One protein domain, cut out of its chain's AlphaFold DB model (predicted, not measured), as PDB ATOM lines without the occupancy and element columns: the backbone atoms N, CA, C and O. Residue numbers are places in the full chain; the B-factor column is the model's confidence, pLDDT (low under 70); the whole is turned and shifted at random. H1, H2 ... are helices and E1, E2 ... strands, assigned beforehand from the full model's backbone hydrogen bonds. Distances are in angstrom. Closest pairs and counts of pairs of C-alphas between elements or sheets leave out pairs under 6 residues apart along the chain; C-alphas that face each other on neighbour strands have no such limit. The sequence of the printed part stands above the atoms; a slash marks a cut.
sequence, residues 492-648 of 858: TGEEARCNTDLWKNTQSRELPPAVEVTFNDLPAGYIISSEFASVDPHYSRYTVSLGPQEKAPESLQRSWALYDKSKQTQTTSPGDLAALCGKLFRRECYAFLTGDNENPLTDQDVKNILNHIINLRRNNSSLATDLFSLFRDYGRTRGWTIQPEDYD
ATOM      1  N   THR A 492     190.205 158.186 140.928       36.75
ATOM      2  CA  THR A 492     190.335 159.642 140.945       36.75
ATOM      3  C   THR A 492     191.390 160.078 141.968       36.75
ATOM      4  O   THR A 492     191.121 160.090 143.167       36.75
ATOM      5  N   GLY A 493     192.580 160.454 141.492       46.00
ATOM      6  CA  GLY A 493     193.724 160.863 142.312       46.00
ATOM      7  C   GLY A 493     194.952 161.240 141.471       46.00
ATOM      8  O   GLY A 493     194.835 161.460 140.264       46.00
ATOM      9  N   GLU A 494     196.136 161.322 142.096       42.38
ATOM     10  CA  GLU A 494     197.422 161.574 141.409       42.38
ATOM     11  C   GLU A 494     197.730 160.545 140.303       42.38
ATOM     12  O   GLU A 494     198.454 160.863 139.364       42.38
ATOM     13  N   GLU A 495     197.104 159.364 140.352       45.69
ATOM     14  CA  GLU A 495     197.172 158.302 139.336       45.69
ATOM     15  C   GLU A 495     196.559 158.698 137.979       45.69
ATOM     16  O   GLU A 495     196.917 158.128 136.950       45.69
ATOM     17  N   ALA A 496     195.691 159.716 137.943       49.59
ATOM     18  CA  ALA A 496     195.120 160.259 136.708       49.59
ATOM     19  C   ALA A 496     196.017 161.312 136.027       49.59
ATOM     20  O   ALA A 496     195.675 161.815 134.952       49.59
ATOM     21  N   ARG A 497     197.155 161.690 136.630       52.38
ATOM     22  CA  ARG A 497     198.135 162.568 135.978       52.38
ATOM     23  C   ARG A 497     199.022 161.750 135.055       52.38
ATOM     24  O   ARG A 497     199.607 160.748 135.457       52.38
ATOM     25  N   CYS A 498     199.162 162.212 133.818       56.91
ATOM     26  CA  CYS A 498     200.071 161.595 132.874       56.91
ATOM     27  C   CYS A 498     201.498 161.613 133.439       56.91
ATOM     28  O   CYS A 498     202.003 162.667 133.831       56.91
ATOM     29  N   ASN A 499     202.148 160.449 133.494       58.88
ATOM     30  CA  ASN A 499     203.512 160.345 133.994       58.88
ATOM     31  C   ASN A 499     204.486 160.924 132.956       58.88
ATOM     32  O   ASN A 499     204.971 160.234 132.058       58.88
ATOM     33  N   THR A 500     204.774 162.215 133.098       54.69
ATOM     34  CA  THR A 500     205.654 162.991 132.216       54.69
ATOM     35  C   THR A 500     207.087 162.454 132.161       54.69
ATOM     36  O   THR A 500     207.804 162.737 131.202       54.69
ATOM     37  N   ASP A 501     207.520 161.650 133.140       53.59
ATOM     38  CA  ASP A 501     208.863 161.054 133.156       53.59
ATOM     39  C   ASP A 501     209.007 159.872 132.183       53.59
ATOM     40  O   ASP A 501     210.116 159.569 131.734       53.59
ATOM     41  N   LEU A 502     207.899 159.237 131.778       54.44
ATOM     42  CA  LEU A 502     207.909 158.264 130.677       54.44
ATOM     43  C   LEU A 502     208.240 158.942 129.343       54.44
ATOM     44  O   LEU A 502     208.961 158.377 128.525       54.44
ATOM     45  N   TRP A 503     207.759 160.169 129.144       58.97
ATOM     46  CA  TRP A 503     207.950 160.923 127.906       58.97
ATOM     47  C   TRP A 503     209.349 161.515 127.774       58.97
ATOM     48  O   TRP A 503     209.921 161.460 126.687       58.97
ATOM     49  N   LYS A 504     209.958 161.957 128.883       57.62
ATOM     50  CA  LYS A 504     211.348 162.454 128.903       57.62
ATOM     51  C   LYS A 504     212.370 161.446 128.360       57.62
ATOM     52  O   LYS A 504     213.429 161.846 127.890       57.62
ATOM     53  N   ASN A 505     212.058 160.149 128.418       53.31
ATOM     54  CA  ASN A 505     212.925 159.072 127.935       53.31
ATOM     55  C   ASN A 505     212.654 158.660 126.477       53.31
ATOM     56  O   ASN A 505     213.361 157.802 125.944       53.31
ATOM     57  N   THR A 506     211.645 159.238 125.820       56.22
ATOM     58  CA  THR A 506     211.384 158.978 124.399       56.22
ATOM     59  C   THR A 506     212.299 159.832 123.520       56.22
ATOM     60  O   THR A 506     212.499 161.016 123.770       56.22
ATOM     61  N   GLN A 507     212.875 159.237 122.467       55.69
ATOM     62  CA  GLN A 507     213.720 159.977 121.513       55.69
ATOM     63  C   GLN A 507     212.927 161.039 120.734       55.69
ATOM     64  O   GLN A 507     213.500 162.015 120.248       55.69
ATOM     65  N   SER A 508     211.610 160.863 120.603       58.88
ATOM     66  CA  SER A 508     210.729 161.843 119.980       58.88
ATOM     67  C   SER A 508     210.344 162.922 120.994       58.88
ATOM     68  O   SER A 508     209.478 162.695 121.833       58.88
ATOM     69  N   ARG A 509     210.930 164.121 120.883       72.56
ATOM     70  CA  ARG A 509     210.491 165.335 121.606       72.56
ATOM     71  C   ARG A 509     209.131 165.859 121.088       72.56
ATOM     72  O   ARG A 509     209.001 167.029 120.743       72.56
ATOM     73  N   GLU A 510     208.137 164.991 120.915       76.00
ATOM     74  CA  GLU A 510     206.783 165.287 120.419       76.00
ATOM     75  C   GLU A 510     205.791 164.315 121.074       76.00
ATOM     76  O   GLU A 510     206.106 163.134 121.229       76.00
ATOM     77  N   LEU A 511     204.584 164.782 121.424       74.94
ATOM     78  CA  LEU A 511     203.514 163.874 121.845       74.94
ATOM     79  C   LEU A 511     203.123 162.919 120.698       74.94
ATOM     80  O   LEU A 511     202.943 163.374 119.565       74.94
ATOM     81  N   PRO A 512     202.936 161.612 120.961       72.31
ATOM     82  CA  PRO A 512     202.468 160.674 119.947       72.31
ATOM     83  C   PRO A 512     201.120 161.116 119.348       72.31
ATOM     84  O   PRO A 512     200.266 161.595 120.092       72.31
ATOM     85  N   PRO A 513     200.855 160.896 118.045       72.00
ATOM     86  CA  PRO A 513     199.565 161.227 117.427       72.00
ATOM     87  C   PRO A 513     198.352 160.533 118.062       72.00
ATOM     88  O   PRO A 513     197.230 160.985 117.871       72.00
ATOM     89  N   ALA A 514     198.575 159.428 118.782       68.94
ATOM     90  CA  ALA A 514     197.549 158.707 119.530       68.94
ATOM     91  C   ALA A 514     197.112 159.429 120.821       68.94
ATOM     92  O   ALA A 514     196.081 159.072 121.387       68.94
ATOM     93  N   VAL A 515     197.882 160.421 121.285       72.12
ATOM     94  CA  VAL A 515     197.538 161.249 122.444       72.12
ATOM     95  C   VAL A 515     196.720 162.439 121.965       72.12
ATOM     96  O   VAL A 515     197.228 163.329 121.279       72.12
ATOM     97  N   GLU A 516     195.448 162.461 122.342       78.12
ATOM     98  CA  GLU A 516     194.589 163.612 122.106       78.12
ATOM     99  C   GLU A 516     194.797 164.643 123.215       78.12
ATOM    100  O   GLU A 516     195.016 164.299 124.375       78.12
ATOM    101  N   VAL A 517     194.733 165.926 122.877       81.38
ATOM    102  CA  VAL A 517     194.898 167.017 123.844       81.38
ATOM    103  C   VAL A 517     193.757 168.010 123.700       81.38
ATOM    104  O   VAL A 517     193.336 168.325 122.586       81.38
ATOM    105  N   THR A 518     193.242 168.497 124.827       83.38
ATOM    106  CA  THR A 518     192.117 169.445 124.845       83.38
ATOM    107  C   THR A 518     192.315 170.514 125.915       83.38
ATOM    108  O   THR A 518     192.889 170.248 126.972       83.38
ATOM    109  N   PHE A 519     191.825 171.726 125.650       84.31
ATOM    110  CA  PHE A 519     191.668 172.752 126.681       84.31
ATOM    111  C   PHE A 519     190.342 172.537 127.412       84.31
ATOM    112  O   PHE A 519     189.305 172.377 126.770       84.31
ATOM    113  N   ASN A 520     190.372 172.525 128.743       84.56
ATOM    114  CA  ASN A 520     189.192 172.385 129.600       84.56
ATOM    115  C   ASN A 520     189.499 172.862 131.030       84.56
ATOM    116  O   ASN A 520     190.612 173.291 131.322       84.56
ATOM    117  N   ASP A 521     188.526 172.770 131.934       83.75
ATOM    118  CA  ASP A 521     188.672 173.271 133.308       83.75
ATOM    119  C   ASP A 521     189.542 172.386 134.223       83.75
ATOM    120  O   ASP A 521     189.868 172.788 135.343       83.75
ATOM    121  N   LEU A 522     189.938 171.189 133.775       78.19
ATOM    122  CA  LEU A 522     190.799 170.290 134.545       78.19
ATOM    123  C   LEU A 522     192.258 170.765 134.510       78.19
ATOM    124  O   LEU A 522     192.667 171.410 133.554       78.19
ATOM    125  N   PRO A 523     193.087 170.445 135.518       79.62
ATOM    126  CA  PRO A 523     194.502 170.813 135.513       79.62
ATOM    127  C   PRO A 523     195.280 170.221 134.328       79.62
ATOM    128  O   PRO A 523     195.005 169.107 133.883       79.62
ATOM    129  N   ALA A 524     196.318 170.932 133.877       78.81
ATOM    130  CA  ALA A 524     197.214 170.440 132.833       78.81
ATOM    131  C   ALA A 524     197.851 169.085 133.215       78.81
ATOM    132  O   ALA A 524     198.270 168.882 134.357       78.81
ATOM    133  N   GLY A 525     197.917 168.163 132.252       71.94
ATOM    134  CA  GLY A 525     198.450 166.810 132.417       71.94
ATOM    135  C   GLY A 525     197.444 165.777 132.934       71.94
ATOM    136  O   GLY A 525     197.811 164.613 133.076       71.94
ATOM    137  N   TYR A 526     196.193 166.163 133.205       74.25
ATOM    138  CA  TYR A 526     195.156 165.239 133.675       74.25
ATOM    139  C   TYR A 526     194.577 164.402 132.526       74.25
ATOM    140  O   TYR A 526     194.221 164.956 131.486       74.25
ATOM    141  N   ILE A 527     194.465 163.085 132.703       71.50
ATOM    142  CA  ILE A 527     193.859 162.178 131.721       71.50
ATOM    143  C   ILE A 527     192.335 162.239 131.872       71.50
ATOM    144  O   ILE A 527     191.788 161.956 132.932       71.50
ATOM    145  N   ILE A 528     191.653 162.643 130.804       68.62
ATOM    146  CA  ILE A 528     190.201 162.870 130.762       68.62
ATOM    147  C   ILE A 528     189.471 161.584 130.378       68.62
ATOM    148  O   ILE A 528     188.413 161.275 130.919       68.62
ATOM    149  N   SER A 529     190.025 160.844 129.417       66.81
ATOM    150  CA  SER A 529     189.483 159.571 128.954       66.81
ATOM    151  C   SER A 529     190.599 158.697 128.381       66.81
ATOM    152  O   SER A 529     191.594 159.220 127.872       66.81
ATOM    153  N   SER A 530     190.457 157.376 128.492       59.69
ATOM    154  CA  SER A 530     191.351 156.384 127.888       59.69
ATOM    155  C   SER A 530     190.495 155.333 127.194       59.69
ATOM    156  O   SER A 530     189.625 154.742 127.828       59.69
ATOM    157  N   GLU A 531     190.709 155.124 125.894       50.47
ATOM    158  CA  GLU A 531     189.948 154.131 125.124       50.47
ATOM    159  C   GLU A 531     190.638 152.758 125.093       50.47
ATOM    160  O   GLU A 531     189.962 151.756 124.891       50.47
ATOM    161  N   PHE A 532     191.952 152.682 125.344       48.06
ATOM    162  CA  PHE A 532     192.705 151.426 125.456       48.06
ATOM    163  C   PHE A 532     193.944 151.616 126.344       48.06
ATOM    164  O   PHE A 532     194.806 152.434 126.022       48.06
ATOM    165  N   ALA A 533     194.073 150.834 127.419       42.31
ATOM    166  CA  ALA A 533     195.304 150.745 128.203       42.31
ATOM    167  C   ALA A 533     196.217 149.653 127.614       42.31
ATOM    168  O   ALA A 533     196.145 148.487 127.986       42.31
ATOM    169  N   SER A 534     197.064 150.021 126.654       40.19
ATOM    170  CA  SER A 534     198.202 149.204 126.223       40.19
ATOM    171  C   SER A 534     199.415 149.482 127.119       40.19
ATOM    172  O   SER A 534     199.657 150.618 127.531       40.19
ATOM    173  N   VAL A 535     200.213 148.443 127.384       35.94
ATOM    174  CA  VAL A 535     201.488 148.530 128.129       35.94
ATOM    175  C   VAL A 535     202.520 149.382 127.376       35.94
ATOM    176  O   VAL A 535     203.422 149.960 127.981       35.94
ATOM    177  N   ASP A 536     202.374 149.491 126.054       41.34
ATOM    178  CA  ASP A 536     203.144 150.416 125.234       41.34
ATOM    179  C   ASP A 536     202.376 151.750 125.087       41.34
ATOM    180  O   ASP A 536     201.324 151.774 124.429       41.34
ATOM    181  N   PRO A 537     202.880 152.859 125.671       45.84
ATOM    182  CA  PRO A 537     202.238 154.173 125.627       45.84
ATOM    183  C   PRO A 537     202.116 154.752 124.210       45.84
ATOM    184  O   PRO A 537     201.404 155.738 124.031       45.84
ATOM    185  N   HIS A 538     202.762 154.155 123.200       43.50
ATOM    186  CA  HIS A 538     202.571 154.515 121.794       43.50
ATOM    187  C   HIS A 538     201.264 153.979 121.184       43.50
ATOM    188  O   HIS A 538     200.849 154.477 120.137       43.50
ATOM    189  N   TYR A 539     200.607 153.005 121.826       44.78
ATOM    190  CA  TYR A 539     199.389 152.355 121.313       44.78
ATOM    191  C   TYR A 539     198.136 152.617 122.160       44.78
ATOM    192  O   TYR A 539     197.040 152.220 121.768       44.78
ATOM    193  N   SER A 540     198.275 153.312 123.287       53.03
ATOM    194  CA  SER A 540     197.155 153.734 124.132       53.03
ATOM    195  C   SER A 540     196.608 155.074 123.636       53.03
ATOM    196  O   SER A 540     197.345 156.058 123.592       53.03
ATOM    197  N   ARG A 541     195.320 155.133 123.270       59.44
ATOM    198  CA  ARG A 541     194.632 156.407 122.994       59.44
ATOM    199  C   ARG A 541     194.089 156.971 124.297       59.44
ATOM    200  O   ARG A 541     193.234 156.349 124.930       59.44
ATOM    201  N   TYR A 542     194.603 158.122 124.707       68.56
ATOM    202  CA  TYR A 542     194.110 158.852 125.870       68.56
ATOM    203  C   TYR A 542     194.067 160.351 125.583       68.56
ATOM    204  O   TYR A 542     194.912 160.886 124.861       68.56
ATOM    205  N   THR A 543     193.062 161.018 126.150       74.19
ATOM    206  CA  THR A 543     192.871 162.465 126.038       74.19
ATOM    207  C   THR A 543     193.456 163.147 127.270       74.19
ATOM    208  O   THR A 543     193.052 162.842 128.391       74.19
ATOM    209  N   VAL A 544     194.380 164.084 127.083       79.50
ATOM    210  CA  VAL A 544     195.045 164.833 128.159       79.50
ATOM    211  C   VAL A 544     194.544 166.277 128.190       79.50
ATOM    212  O   VAL A 544     194.401 166.929 127.153       79.50
ATOM    213  N   SER A 545     194.283 166.797 129.386       80.94
ATOM    214  CA  SER A 545     193.956 168.207 129.588       80.94
ATOM    215  C   SER A 545     195.205 169.084 129.508       80.94
ATOM    216  O   SER A 545     196.240 168.766 130.094       80.94
ATOM    217  N   LEU A 546     195.096 170.220 128.821       83.81
ATOM    218  CA  LEU A 546     196.085 171.303 128.824       83.81
ATOM    219  C   LEU A 546     195.740 172.418 129.827       83.81
ATOM    220  O   LEU A 546     196.454 173.415 129.900       83.81
ATOM    221  N   GLY A 547     194.667 172.268 130.607       86.44
ATOM    222  CA  GLY A 547     194.138 173.353 131.426       86.44
ATOM    223  C   GLY A 547     193.226 174.318 130.669       86.44
ATOM    224  O   GLY A 547     192.955 174.128 129.476       86.44
ATOM    225  N   PRO A 548     192.745 175.374 131.351       85.81
ATOM    226  CA  PRO A 548     191.982 176.437 130.715       85.81
ATOM    227  C   PRO A 548     192.859 177.167 129.698       85.81
ATOM    228  O   PRO A 548     193.975 177.572 130.026       85.81
ATOM    229  N   GLN A 549     192.347 177.384 128.483       84.75
ATOM    230  CA  GLN A 549     193.115 177.993 127.389       84.75
ATOM    231  C   GLN A 549     193.715 179.354 127.770       84.75
ATOM    232  O   GLN A 549     194.867 179.621 127.448       84.75
ATOM    233  N   GLU A 550     192.977 180.184 128.511       83.38
ATOM    234  CA  GLU A 550     193.428 181.509 128.969       83.38
ATOM    235  C   GLU A 550     194.670 181.456 129.869       83.38
ATOM    236  O   GLU A 550     195.427 182.420 129.947       83.38
ATOM    237  N   LYS A 551     194.885 180.327 130.555       82.50
ATOM    238  CA  LYS A 551     196.024 180.109 131.457       82.50
ATOM    239  C   LYS A 551     197.209 179.435 130.761       82.50
ATOM    240  O   LYS A 551     198.268 179.305 131.372       82.50
ATOM    241  N   ALA A 552     197.042 178.998 129.515       84.69
ATOM    242  CA  ALA A 552     198.107 178.387 128.736       84.69
ATOM    243  C   ALA A 552     199.115 179.442 128.240       84.69
ATOM    244  O   ALA A 552     198.718 180.580 127.979       84.69
ATOM    245  N   PRO A 553     200.400 179.091 128.050       86.69
ATOM    246  CA  PRO A 553     201.386 179.987 127.453       86.69
ATOM    247  C   PRO A 553     200.954 180.484 126.071       86.69
ATOM    248  O   PRO A 553     200.340 179.744 125.300       86.69
ATOM    249  N   GLU A 554     201.331 181.717 125.722       85.75
ATOM    250  CA  GLU A 554     200.917 182.325 124.454       85.75
ATOM    251  C   GLU A 554     201.357 181.486 123.239       85.75
ATOM    252  O   GLU A 554     200.569 181.290 122.317       85.75
ATOM    253  N   SER A 555     202.554 180.885 123.258       85.19
ATOM    254  CA  SER A 555     203.028 180.010 122.170       85.19
ATOM    255  C   SER A 555     202.115 178.795 121.935       85.19
ATOM    256  O   SER A 555     201.853 178.415 120.789       85.19
ATOM    257  N   LEU A 556     201.561 178.223 123.009       86.44
ATOM    258  CA  LEU A 556     200.637 177.091 122.954       86.44
ATOM    259  C   LEU A 556     199.263 177.520 122.417       86.44
ATOM    260  O   LEU A 556     198.676 176.831 121.585       86.44
ATOM    261  N   GLN A 557     198.778 178.698 122.817       88.50
ATOM    262  CA  GLN A 557     197.535 179.263 122.283       88.50
ATOM    263  C   GLN A 557     197.649 179.588 120.782       88.50
ATOM    264  O   GLN A 557     196.739 179.293 120.005       88.50
ATOM    265  N   ARG A 558     198.776 180.175 120.349       88.25
ATOM    266  CA  ARG A 558     199.014 180.548 118.944       88.25
ATOM    267  C   ARG A 558     199.204 179.325 118.049       88.25
ATOM    268  O   ARG A 558     198.659 179.296 116.948       88.25
ATOM    269  N   SER A 559     199.922 178.302 118.519       89.00
ATOM    270  CA  SER A 559     200.078 177.041 117.779       89.00
ATOM    271  C   SER A 559     198.761 176.265 117.661       89.00
ATOM    272  O   SER A 559     198.486 175.712 116.596       89.00
ATOM    273  N   TRP A 560     197.905 176.294 118.691       90.00
ATOM    274  CA  TRP A 560     196.542 175.759 118.608       90.00
ATOM    275  C   TRP A 560     195.704 176.485 117.555       90.00
ATOM    276  O   TRP A 560     195.125 175.837 116.689       90.00
ATOM    277  N   ALA A 561     195.680 177.822 117.580       89.25
ATOM    278  CA  ALA A 561     194.933 178.617 116.605       89.25
ATOM    279  C   ALA A 561     195.401 178.354 115.164       89.25
ATOM    280  O   ALA A 561     194.581 178.226 114.254       89.25
ATOM    281  N   LEU A 562     196.716 178.223 114.960       88.00
ATOM    282  CA  LEU A 562     197.296 177.858 113.672       88.00
ATOM    283  C   LEU A 562     196.850 176.458 113.228       88.00
ATOM    284  O   LEU A 562     196.414 176.286 112.089       88.00
ATOM    285  N   TYR A 563     196.925 175.465 114.119       89.69
ATOM    286  CA  TYR A 563     196.485 174.103 113.826       89.69
ATOM    287  C   TYR A 563     194.987 174.043 113.520       89.69
ATOM    288  O   TYR A 563     194.596 173.465 112.509       89.69
ATOM    289  N   ASP A 564     194.144 174.683 114.323       88.06
ATOM    290  CA  ASP A 564     192.698 174.646 114.134       88.06
ATOM    291  C   ASP A 564     192.276 175.304 112.813       88.06
ATOM    292  O   ASP A 564     191.556 174.707 112.009       88.06
ATOM    293  N   LYS A 565     192.844 176.477 112.504       86.69
ATOM    294  CA  LYS A 565     192.619 177.157 111.225       86.69
ATOM    295  C   LYS A 565     193.136 176.331 110.042       86.69
ATOM    296  O   LYS A 565     192.501 176.303 108.988       86.69
ATOM    297  N   SER A 566     194.253 175.615 110.205       86.81
ATOM    298  CA  SER A 566     194.831 174.790 109.138       86.81
ATOM    299  C   SER A 566     193.944 173.600 108.744       86.81
ATOM    300  O   SER A 566     193.990 173.179 107.591       86.81
ATOM    301  N   LYS A 567     193.058 173.114 109.629       84.94
ATOM    302  CA  LYS A 567     192.083 172.047 109.314       84.94
ATOM    303  C   LYS A 567     191.033 172.458 108.278       84.94
ATOM    304  O   LYS A 567     190.379 171.600 107.700       84.94
ATOM    305  N   GLN A 568     190.872 173.758 108.023       81.62
ATOM    306  CA  GLN A 568     189.965 174.281 106.993       81.62
ATOM    307  C   GLN A 568     190.528 174.097 105.571       81.62
ATOM    308  O   GLN A 568     189.844 174.396 104.592       81.62
ATOM    309  N   THR A 569     191.768 173.609 105.436       73.56
ATOM    310  CA  THR A 569     192.364 173.267 104.142       73.56
ATOM    311  C   THR A 569     191.779 171.947 103.625       73.56
ATOM    312  O   THR A 569     192.036 170.878 104.163       73.56
ATOM    313  N   GLN A 570     190.943 172.014 102.582       58.00
ATOM    314  CA  GLN A 570     190.404 170.832 101.894       58.00
ATOM    315  C   GLN A 570     191.424 170.295 100.879       58.00
ATOM    316  O   GLN A 570     191.243 170.450  99.671       58.00
ATOM    317  N   THR A 571     192.521 169.697 101.341       54.50
ATOM    318  CA  THR A 571     193.451 168.972 100.460       54.50
ATOM    319  C   THR A 571     193.535 167.505 100.862       54.50
ATOM    320  O   THR A 571     193.518 167.162 102.034       54.50
ATOM    321  N   THR A 572     193.535 166.623  99.863       43.47
ATOM    322  CA  THR A 572     193.469 165.160 100.006       43.47
ATOM    323  C   THR A 572     194.852 164.495  99.946       43.47
ATOM    324  O   THR A 572     194.942 163.340  99.530       43.47
ATOM    325  N   SER A 573     195.949 165.198 100.269       44.66
ATOM    326  CA  SER A 573     197.312 164.700 100.005       44.66
ATOM    327  C   SER A 573     198.138 164.463 101.278       44.66
ATOM    328  O   SER A 573     198.175 165.317 102.157       44.66
ATOM    329  N   PRO A 574     198.897 163.358 101.377       36.69
ATOM    330  CA  PRO A 574     199.795 163.133 102.503       36.69
ATOM    331  C   PRO A 574     200.943 164.158 102.451       36.69
ATOM    332  O   PRO A 574     201.807 164.093 101.582       36.69
ATOM    333  N   GLY A 575     200.907 165.135 103.362       53.34
ATOM    334  CA  GLY A 575     201.725 166.357 103.321       53.34
ATOM    335  C   GLY A 575     200.979 167.607 103.799       53.34
ATOM    336  O   GLY A 575     201.595 168.653 103.968       53.34
ATOM    337  N   ASP A 576     199.672 167.485 104.057       74.00
ATOM    338  CA  ASP A 576     198.777 168.581 104.419       74.00
ATOM    339  C   ASP A 576     199.327 169.517 105.505       74.00
ATOM    340  O   ASP A 576     199.840 169.104 106.551       74.00
ATOM    341  N   LEU A 577     199.127 170.817 105.279       81.62
ATOM    342  CA  LEU A 577     199.467 171.896 106.204       81.62
ATOM    343  C   LEU A 577     198.937 171.631 107.625       81.62
ATOM    344  O   LEU A 577     199.603 171.968 108.603       81.62
ATOM    345  N   ALA A 578     197.786 170.961 107.741       83.69
ATOM    346  CA  ALA A 578     197.214 170.538 109.014       83.69
ATOM    347  C   ALA A 578     198.061 169.500 109.763       83.69
ATOM    348  O   ALA A 578     198.171 169.567 110.987       83.69
ATOM    349  N   ALA A 579     198.712 168.570 109.061       83.50
ATOM    350  CA  ALA A 579     199.616 167.606 109.680       83.50
ATOM    351  C   ALA A 579     200.887 168.293 110.204       83.50
ATOM    352  O   ALA A 579     201.324 168.001 111.320       83.50
ATOM    353  N   LEU A 580     201.440 169.245 109.442       85.88
ATOM    354  CA  LEU A 580     202.607 170.041 109.845       85.88
ATOM    355  C   LEU A 580     202.297 170.947 111.046       85.88
ATOM    356  O   LEU A 580     203.030 170.935 112.034       85.88
ATOM    357  N   CYS A 581     201.180 171.677 111.002       87.50
ATOM    358  CA  CYS A 581     200.742 172.519 112.119       87.50
ATOM    359  C   CYS A 581     200.344 171.675 113.342       87.50
ATOM    360  O   CYS A 581     200.607 172.071 114.473       87.50
ATOM    361  N   GLY A 582     199.785 170.478 113.135       86.50
ATOM    362  CA  GLY A 582     199.480 169.533 114.209       86.50
ATOM    363  C   GLY A 582     200.734 168.975 114.883       86.50
ATOM    364  O   GLY A 582     200.772 168.849 116.103       86.50
ATOM    365  N   LYS A 583     201.790 168.702 114.108       85.56
ATOM    366  CA  LYS A 583     203.110 168.314 114.627       85.56
ATOM    367  C   LYS A 583     203.709 169.416 115.503       85.56
ATOM    368  O   LYS A 583     204.176 169.148 116.606       85.56
ATOM    369  N   LEU A 584     203.647 170.662 115.029       87.38
ATOM    370  CA  LEU A 584     204.063 171.838 115.792       87.38
ATOM    371  C   LEU A 584     203.292 171.949 117.113       87.38
ATOM    372  O   LEU A 584     203.899 172.031 118.176       87.38
ATOM    373  N   PHE A 585     201.964 171.881 117.054       88.88
ATOM    374  CA  PHE A 585     201.118 171.957 118.240       88.88
ATOM    375  C   PHE A 585     201.421 170.837 119.253       88.88
ATOM    376  O   PHE A 585     201.541 171.104 120.446       88.88
ATOM    377  N   ARG A 586     201.645 169.595 118.802       86.38
ATOM    378  CA  ARG A 586     202.026 168.480 119.691       86.38
ATOM    379  C   ARG A 586     203.397 168.659 120.344       86.38
ATOM    380  O   ARG A 586     203.577 168.224 121.481       86.38
ATOM    381  N   ARG A 587     204.355 169.303 119.669       85.38
ATOM    382  CA  ARG A 587     205.652 169.675 120.266       85.38
ATOM    383  C   ARG A 587     205.493 170.745 121.344       85.38
ATOM    384  O   ARG A 587     206.103 170.624 122.401       85.38
ATOM    385  N   GLU A 588     204.645 171.743 121.108       86.56
ATOM    386  CA  GLU A 588     204.316 172.771 122.106       86.56
ATOM    387  C   GLU A 588     203.620 172.167 123.331       86.56
ATOM    388  O   GLU A 588     203.968 172.489 124.465       86.56
ATOM    389  N   CYS A 589     202.689 171.233 123.115       85.75
ATOM    390  CA  CYS A 589     202.038 170.495 124.195       85.75
ATOM    391  C   CYS A 589     203.043 169.663 124.999       85.75
ATOM    392  O   CYS A 589     203.001 169.673 126.226       85.75
ATOM    393  N   TYR A 590     203.964 168.966 124.322       83.44
ATOM    394  CA  TYR A 590     205.033 168.212 124.980       83.44
ATOM    395  C   TYR A 590     205.885 169.125 125.870       83.44
ATOM    396  O   TYR A 590     206.086 168.819 127.044       83.44
ATOM    397  N   ALA A 591     206.344 170.259 125.330       82.75
ATOM    398  CA  ALA A 591     207.163 171.228 126.056       82.75
ATOM    399  C   ALA A 591     206.431 171.767 127.293       82.75
ATOM    400  O   ALA A 591     206.971 171.776 128.398       82.75
ATOM    401  N   PHE A 592     205.158 172.132 127.127       85.50
ATOM    402  CA  PHE A 592     204.319 172.625 128.213       85.50
ATOM    403  C   PHE A 592     204.097 171.584 129.320       85.50
ATOM    404  O   PHE A 592     204.229 171.907 130.498       85.50
ATOM    405  N   LEU A 593     203.790 170.335 128.959       80.00
ATOM    406  CA  LEU A 593     203.498 169.278 129.929       80.00
ATOM    407  C   LEU A 593     204.752 168.763 130.647       80.00
ATOM    408  O   LEU A 593     204.676 168.392 131.812       80.00
ATOM    409  N   THR A 594     205.903 168.728 129.972       76.44
ATOM    410  CA  THR A 594     207.153 168.192 130.544       76.44
ATOM    411  C   THR A 594     208.023 169.250 131.224       76.44
ATOM    412  O   THR A 594     208.945 168.889 131.959       76.44
ATOM    413  N   GLY A 595     207.742 170.537 130.988       75.56
ATOM    414  CA  GLY A 595     208.586 171.656 131.412       75.56
ATOM    415  C   GLY A 595     209.894 171.774 130.622       75.56
ATOM    416  O   GLY A 595     210.774 172.539 131.017       75.56
ATOM    417  N   ASP A 596     210.040 171.011 129.536       73.94
ATOM    418  CA  ASP A 596     211.211 171.037 128.667       73.94
ATOM    419  C   ASP A 596     211.066 172.154 127.625       73.94
ATOM    420  O   ASP A 596     210.202 172.114 126.748       73.94
ATOM    421  N   ASN A 597     211.910 173.178 127.737       63.97
ATOM    422  CA  ASN A 597     211.889 174.337 126.848       63.97
ATOM    423  C   ASN A 597     212.722 174.137 125.571       63.97
ATOM    424  O   ASN A 597     212.734 175.025 124.713       63.97
ATOM    425  N   GLU A 598     213.414 173.005 125.408       59.16
ATOM    426  CA  GLU A 598     214.239 172.765 124.227       59.16
ATOM    427  C   GLU A 598     213.458 172.120 123.078       59.16
ATOM    428  O   GLU A 598     213.437 170.897 122.907       59.16
ATOM    429  N   ASN A 599     212.881 172.948 122.210       63.78
ATOM    430  CA  ASN A 599     212.411 172.465 120.914       63.78
ATOM    431  C   ASN A 599     212.362 173.591 119.870       63.78
ATOM    432  O   ASN A 599     211.289 174.114 119.564       63.78
ATOM    433  N   PRO A 600     213.508 174.000 119.297       61.47
ATOM    434  CA  PRO A 600     213.456 174.804 118.088       61.47
ATOM    435  C   PRO A 600     212.815 173.949 116.985       61.47
ATOM    436  O   PRO A 600     213.233 172.811 116.750       61.47
ATOM    437  N   LEU A 601     211.780 174.466 116.308       68.94
ATOM    438  CA  LEU A 601     211.430 173.915 114.998       68.94
ATOM    439  C   LEU A 601     212.701 173.905 114.157       68.94
ATOM    440  O   LEU A 601     213.504 174.834 114.229       68.94
ATOM    441  N   THR A 602     212.884 172.858 113.361       73.69
ATOM    442  CA  THR A 602     213.975 172.889 112.392       73.69
ATOM    443  C   THR A 602     213.665 173.952 111.342       73.69
ATOM    444  O   THR A 602     212.499 174.139 110.981       73.69
ATOM    445  N   ASP A 603     214.690 174.600 110.791       72.69
ATOM    446  CA  ASP A 603     214.523 175.530 109.662       72.69
ATOM    447  C   ASP A 603     213.756 174.870 108.505       72.69
ATOM    448  O   ASP A 603     212.993 175.514 107.786       72.69
ATOM    449  N   GLN A 604     213.907 173.550 108.354       76.81
ATOM    450  CA  GLN A 604     213.164 172.760 107.380       76.81
ATOM    451  C   GLN A 604     211.666 172.665 107.703       76.81
ATOM    452  O   GLN A 604     210.850 172.770 106.790       76.81
ATOM    453  N   ASP A 605     211.281 172.477 108.971       77.69
ATOM    454  CA  ASP A 605     209.870 172.472 109.373       77.69
ATOM    455  C   ASP A 605     209.233 173.853 109.098       77.69
ATOM    456  O   ASP A 605     208.124 173.922 108.563       77.69
ATOM    457  N   VAL A 606     209.954 174.944 109.394       80.38
ATOM    458  CA  VAL A 606     209.520 176.328 109.121       80.38
ATOM    459  C   VAL A 606     209.323 176.554 107.619       80.38
ATOM    460  O   VAL A 606     208.244 176.974 107.196       80.38
ATOM    461  N   LYS A 607     210.320 176.188 106.803       77.00
ATOM    462  CA  LYS A 607     210.253 176.249 105.334       77.00
ATOM    463  C   LYS A 607     209.072 175.464 104.779       77.00
ATOM    464  O   LYS A 607     208.340 175.959 103.925       77.00
ATOM    465  N   ASN A 608     208.848 174.250 105.280       82.25
ATOM    466  CA  ASN A 608     207.756 173.396 104.824       82.25
ATOM    467  C   ASN A 608     206.381 174.022 105.104       82.25
ATOM    468  O   ASN A 608     205.528 174.019 104.213       82.25
ATOM    469  N   ILE A 609     206.174 174.580 106.304       83.94
ATOM    470  CA  ILE A 609     204.928 175.269 106.678       83.94
ATOM    471  C   ILE A 609     204.711 176.498 105.787       83.94
ATOM    472  O   ILE A 609     203.633 176.655 105.210       83.94
ATOM    473  N   LEU A 610     205.737 177.337 105.615       79.94
ATOM    474  CA  LEU A 610     205.645 178.548 104.798       79.94
ATOM    475  C   LEU A 610     205.351 178.242 103.328       79.94
ATOM    476  O   LEU A 610     204.464 178.861 102.741       79.94
ATOM    477  N   ASN A 611     206.018 177.243 102.749       79.12
ATOM    478  CA  ASN A 611     205.778 176.830 101.366       79.12
ATOM    479  C   ASN A 611     204.333 176.344 101.158       79.12
ATOM    480  O   ASN A 611     203.711 176.671 100.146       79.12
ATOM    481  N   HIS A 612     203.759 175.622 102.125       82.31
ATOM    482  CA  HIS A 612     202.358 175.197 102.057       82.31
ATOM    483  C   HIS A 612     201.387 176.380 102.150       82.31
ATOM    484  O   HIS A 612     200.418 176.428 101.391       82.31
ATOM    485  N   ILE A 613     201.656 177.359 103.020       79.50
ATOM    486  CA  ILE A 613     200.846 178.583 103.131       79.50
ATOM    487  C   ILE A 613     200.907 179.402 101.828       79.50
ATOM    488  O   ILE A 613     199.876 179.871 101.343       79.50
ATOM    489  N   ILE A 614     202.088 179.533 101.218       73.00
ATOM    490  CA  ILE A 614     202.270 180.243  99.942       73.00
ATOM    491  C   ILE A 614     201.514 179.538  98.812       73.00
ATOM    492  O   ILE A 614     200.802 180.191  98.048       73.00
ATOM    493  N   ASN A 615     201.606 178.211  98.731       73.31
ATOM    494  CA  ASN A 615     200.875 177.435  97.731       73.31
ATOM    495  C   ASN A 615     199.355 177.522  97.934       73.31
ATOM    496  O   ASN A 615     198.615 177.640  96.957       73.31
ATOM    497  N   LEU A 616     198.880 177.554  99.186       74.44
ATOM    498  CA  LEU A 616     197.461 177.724  99.508       74.44
ATOM    499  C   LEU A 616     196.899 179.054  98.994       74.44
ATOM    500  O   LEU A 616     195.729 179.109  98.617       74.44
ATOM    501  N   ARG A 617     197.720 180.112  98.914       69.62
ATOM    502  CA  ARG A 617     197.298 181.428  98.409       69.62
ATOM    503  C   ARG A 617     196.701 181.357  97.001       69.62
ATOM    504  O   ARG A 617     195.812 182.149  96.697       69.62
ATOM    505  N   ARG A 618     197.142 180.395  96.178       66.19
ATOM    506  CA  ARG A 618     196.606 180.145  94.826       66.19
ATOM    507  C   ARG A 618     195.122 179.766  94.853       66.19
ATOM    508  O   ARG A 618     194.368 180.199  93.992       66.19
ATOM    509  N   ASN A 619     194.716 178.989  95.856       73.12
ATOM    510  CA  ASN A 619     193.373 178.416  95.949       73.12
ATOM    511  C   ASN A 619     192.470 179.196  96.915       73.12
ATOM    512  O   ASN A 619     191.263 179.270  96.708       73.12
ATOM    513  N   ASN A 620     193.034 179.771  97.983       74.06
ATOM    514  CA  ASN A 620     192.290 180.516  98.995       74.06
ATOM    515  C   ASN A 620     193.170 181.597  99.649       74.06
ATOM    516  O   ASN A 620     193.767 181.394 100.710       74.06
ATOM    517  N   SER A 621     193.243 182.770  99.008       71.25
ATOM    518  CA  SER A 621     194.088 183.887  99.460       71.25
ATOM    519  C   SER A 621     193.726 184.403 100.857       71.25
ATOM    520  O   SER A 621     194.620 184.819 101.592       71.25
ATOM    521  N   SER A 622     192.444 184.379 101.241       74.75
ATOM    522  CA  SER A 622     192.017 184.825 102.575       74.75
ATOM    523  C   SER A 622     192.549 183.885 103.655       74.75
ATOM    524  O   SER A 622     193.199 184.330 104.596       74.75
ATOM    525  N   LEU A 623     192.347 182.574 103.482       78.56
ATOM    526  CA  LEU A 623     192.805 181.565 104.438       78.56
ATOM    527  C   LEU A 623     194.336 181.537 104.551       78.56
ATOM    528  O   LEU A 623     194.869 181.424 105.652       78.56
ATOM    529  N   ALA A 624     195.046 181.684 103.430       75.38
ATOM    530  CA  ALA A 624     196.505 181.760 103.420       75.38
ATOM    531  C   ALA A 624     197.037 182.985 104.183       75.38
ATOM    532  O   ALA A 624     198.028 182.875 104.902       75.38
ATOM    533  N   THR A 625     196.367 184.135 104.067       73.44
ATOM    534  CA  THR A 625     196.749 185.365 104.781       73.44
ATOM    535  C   THR A 625     196.567 185.206 106.291       73.44
ATOM    536  O   THR A 625     197.481 185.516 107.056       73.44
ATOM    537  N   ASP A 626     195.432 184.642 106.715       78.31
ATOM    538  CA  ASP A 626     195.157 184.348 108.124       78.31
ATOM    539  C   ASP A 626     196.205 183.389 108.711       78.31
ATOM    540  O   ASP A 626     196.778 183.649 109.770       78.31
ATOM    541  N   LEU A 627     196.493 182.290 108.004       81.81
ATOM    542  CA  LEU A 627     197.466 181.280 108.434       81.81
ATOM    543  C   LEU A 627     198.890 181.839 108.498       81.81
ATOM    544  O   LEU A 627     199.623 181.532 109.438       81.81
ATOM    545  N   PHE A 628     199.270 182.695 107.547       82.81
ATOM    546  CA  PHE A 628     200.561 183.375 107.575       82.81
ATOM    547  C   PHE A 628     200.681 184.306 108.786       82.81
ATOM    548  O   PHE A 628     201.706 184.289 109.468       82.81
ATOM    549  N   SER A 629     199.636 185.087 109.092       79.81
ATOM    550  CA  SER A 629     199.641 185.956 110.274       79.81
ATOM    551  C   SER A 629     199.768 185.143 111.559       79.81
ATOM    552  O   SER A 629     200.614 185.461 112.391       79.81
ATOM    553  N   LEU A 630     198.996 184.059 111.697       85.00
ATOM    554  CA  LEU A 630     199.059 183.172 112.863       85.00
ATOM    555  C   LEU A 630     200.442 182.532 113.028       85.00
ATOM    556  O   LEU A 630     200.964 182.480 114.141       85.00
ATOM    557  N   PHE A 631     201.062 182.085 111.934       85.19
ATOM    558  CA  PHE A 631     202.400 181.495 111.975       85.19
ATOM    559  C   PHE A 631     203.484 182.530 112.306       85.19
ATOM    560  O   PHE A 631     204.391 182.250 113.089       85.19
ATOM    561  N   ARG A 632     203.365 183.753 111.777       83.00
ATOM    562  CA  ARG A 632     204.250 184.875 112.115       83.00
ATOM    563  C   ARG A 632     204.138 185.263 113.586       83.00
ATOM    564  O   ARG A 632     205.159 185.483 114.234       83.00
ATOM    565  N   ASP A 633     202.920 185.351 114.108       82.69
ATOM    566  CA  ASP A 633     202.683 185.716 115.503       82.69
ATOM    567  C   ASP A 633     203.195 184.617 116.443       82.69
ATOM    568  O   ASP A 633     203.872 184.919 117.424       82.69
ATOM    569  N   TYR A 634     202.997 183.343 116.089       85.88
ATOM    570  CA  TYR A 634     203.648 182.219 116.765       85.88
ATOM    571  C   TYR A 634     205.183 182.359 116.757       85.88
ATOM    572  O   TYR A 634     205.807 182.315 117.819       85.88
ATOM    573  N   GLY A 635     205.792 182.615 115.593       80.81
ATOM    574  CA  GLY A 635     207.236 182.836 115.473       80.81
ATOM    575  C   GLY A 635     207.738 183.956 116.390       80.81
ATOM    576  O   GLY A 635     208.706 183.759 117.121       80.81
ATOM    577  N   ARG A 636     207.020 185.084 116.458       79.25
ATOM    578  CA  ARG A 636     207.345 186.203 117.362       79.25
ATOM    579  C   ARG A 636     207.354 185.794 118.832       79.25
ATOM    580  O   ARG A 636     208.286 186.163 119.540       79.25
ATOM    581  N   THR A 637     206.372 185.010 119.289       81.00
ATOM    582  CA  THR A 637     206.338 184.532 120.689       81.00
ATOM    583  C   THR A 637     207.530 183.640 121.040       81.00
ATOM    584  O   THR A 637     207.956 183.599 122.191       81.00
ATOM    585  N   ARG A 638     208.112 182.968 120.041       75.69
ATOM    586  CA  ARG A 638     209.320 182.143 120.169       75.69
ATOM    587  C   ARG A 638     210.621 182.913 119.900       75.69
ATOM    588  O   ARG A 638     211.691 182.313 119.931       75.69
ATOM    589  N   GLY A 639     210.550 184.224 119.658       71.75
ATOM    590  CA  GLY A 639     211.708 185.060 119.329       71.75
ATOM    591  C   GLY A 639     212.244 184.853 117.908       71.75
ATOM    592  O   GLY A 639     213.360 185.267 117.606       71.75
ATOM    593  N   TRP A 640     211.474 184.212 117.027       74.12
ATOM    594  CA  TRP A 640     211.848 184.021 115.631       74.12
ATOM    595  C   TRP A 640     211.473 185.232 114.797       74.12
ATOM    596  O   TRP A 640     210.388 185.806 114.921       74.12
ATOM    597  N   THR A 641     212.373 185.573 113.883       61.09
ATOM    598  CA  THR A 641     212.116 186.573 112.854       61.09
ATOM    599  C   THR A 641     212.082 185.837 111.527       61.09
ATOM    600  O   THR A 641     213.127 185.387 111.076       61.09
ATOM    601  N   ILE A 642     210.893 185.679 110.938       60.88
ATOM    602  CA  ILE A 642     210.749 185.061 109.613       60.88
ATOM    603  C   ILE A 642     211.404 185.996 108.595       60.88
ATOM    604  O   ILE A 642     210.911 187.103 108.365       60.88
ATOM    605  N   GLN A 643     212.516 185.561 108.016       55.03
ATOM    606  CA  GLN A 643     213.247 186.268 106.978       55.03
ATOM    607  C   GLN A 643     212.746 185.855 105.586       55.03
ATOM    608  O   GLN A 643     212.220 184.755 105.406       55.03
ATOM    609  N   PRO A 644     212.941 186.693 104.553       49.00
ATOM    610  CA  PRO A 644     212.632 186.332 103.165       49.00
ATOM    611  C   PRO A 644     213.349 185.069 102.655       49.00
ATOM    612  O   PRO A 644     212.935 184.473 101.667       49.00
ATOM    613  N   GLU A 645     214.439 184.660 103.306       50.69
ATOM    614  CA  GLU A 645     215.219 183.458 102.985       50.69
ATOM    615  C   GLU A 645     214.585 182.155 103.502       50.69
ATOM    616  O   GLU A 645     214.973 181.064 103.072       50.69
ATOM    617  N   ASP A 646     213.593 182.266 104.389       50.06
ATOM    618  CA  ASP A 646     212.939 181.135 105.049       50.06
ATOM    619  C   ASP A 646     211.810 180.516 104.217       50.06
ATOM    620  O   ASP A 646     211.188 179.548 104.650       50.06
ATOM    621  N   TYR A 647     211.525 181.037 103.020       56.25
ATOM    622  CA  TYR A 647     210.509 180.480 102.131       56.25
ATOM    623  C   TYR A 647     210.923 180.504 100.662       56.25
ATOM    624  O   TYR A 647     211.648 181.385 100.196       56.25
ATOM    625  N   ASP A 648     210.468 179.491  99.923       52.44
ATOM    626  CA  ASP A 648     210.856 179.274  98.536       52.44
ATOM    627  C   ASP A 648     210.023 180.149  97.587       52.44
ATOM    628  O   ASP A 648     209.005 179.744  97.021       52.44
TER     629      ASP A 648
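AT A GLANCE: This is residues 492 to 648 of the 858 residues of an uncharacterized protein of Thermogutta terrifontis (UniProt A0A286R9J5). Four helices, H2, H3, H4 and H5, form an up-and-down bundle in which each runs against the one before it, and a small three-stranded sheet with the short helix H1 lies toward one end of the whole. H3 links the two parts, touching H2 and H4 in the bundle, meeting H1 near its own end and only grazing the sheet. The 157 printed residues have five named helices and three named strands, in the order H1 E1 E2 E3 H2 H3 H4 H5; the sheet is mixed, in the order E1 E3 E2, and the class is mostly helix. The whole is compact, with a radius of gyration of the C-alphas of 16.4 A, and its spans of 50 by 33 by 30 A make it only just elongated.

IN THESE COORDINATES: H1, residues 500 to 504, begins at C-alpha 500, (205.654, 162.991, 132.216), and is 6.6 A long. Strands E1, residues 515 to 518, E2, residues 527 to 530, and E3, residues 542 to 545, measure 10.1 A, 7.4 A and 10.1 A. H2, residues 554 to 566, is 18.1 A long. H3, residues 577 to 594, is the longest helix at 25.8 A, with C-alpha 577 at (199.467, 171.896, 106.204). H4, residues 603 to 616, is 20.0 A long. H5, residues 621 to 637, is 24.5 A long and ends at C-alpha 637, (206.338, 184.532, 120.689).

HOW THE PARTS SIT: H3 is the hub. It touches H2 at a shallow tilt of 25 degrees, opposite ways, with the closest C-alphas, those of Tyr 563 and Cys 581, 4.9 A apart. With residues 577 to 581 alone it touches H4 at a steep tilt of 39 degrees, opposite ways; C-alphas 577 and 612 are closest, at 6.0 A. H2 touches H5 at a shallow tilt of 18 degrees, with C-alphas 558 and 634 closest at 5.4 A. H4 and H5 form a helical hairpin, and their closest C-alphas, 613 and 624, are 5.4 A apart. H3 and H5 are apart. H3 touches H1 with residues 593 to 594 alone, C-alphas 500 and 594 being closest at 5.7 A. E1 and E3 are parallel, with N 516 and O 542 within hydrogen-bond range at 3.0 A. E2 and E3 form an antiparallel hairpin, with N 528 and O 543 at 2.8 A. In H1 to H5, every O i to N i+4 pair is within hydrogen-bond range.

THE WHOLE: The two C-alphas farthest apart, those of Thr 492 and Pro 644, are 51.4 A apart. The printed part has no cut. The link from E2 to E3 is long and that from H4 to H5 is tight. The mean pLDDT of the printed part is 71.5; 54 residues are under 70, among them 492 to 508, 528 to 542 and 641 to 648.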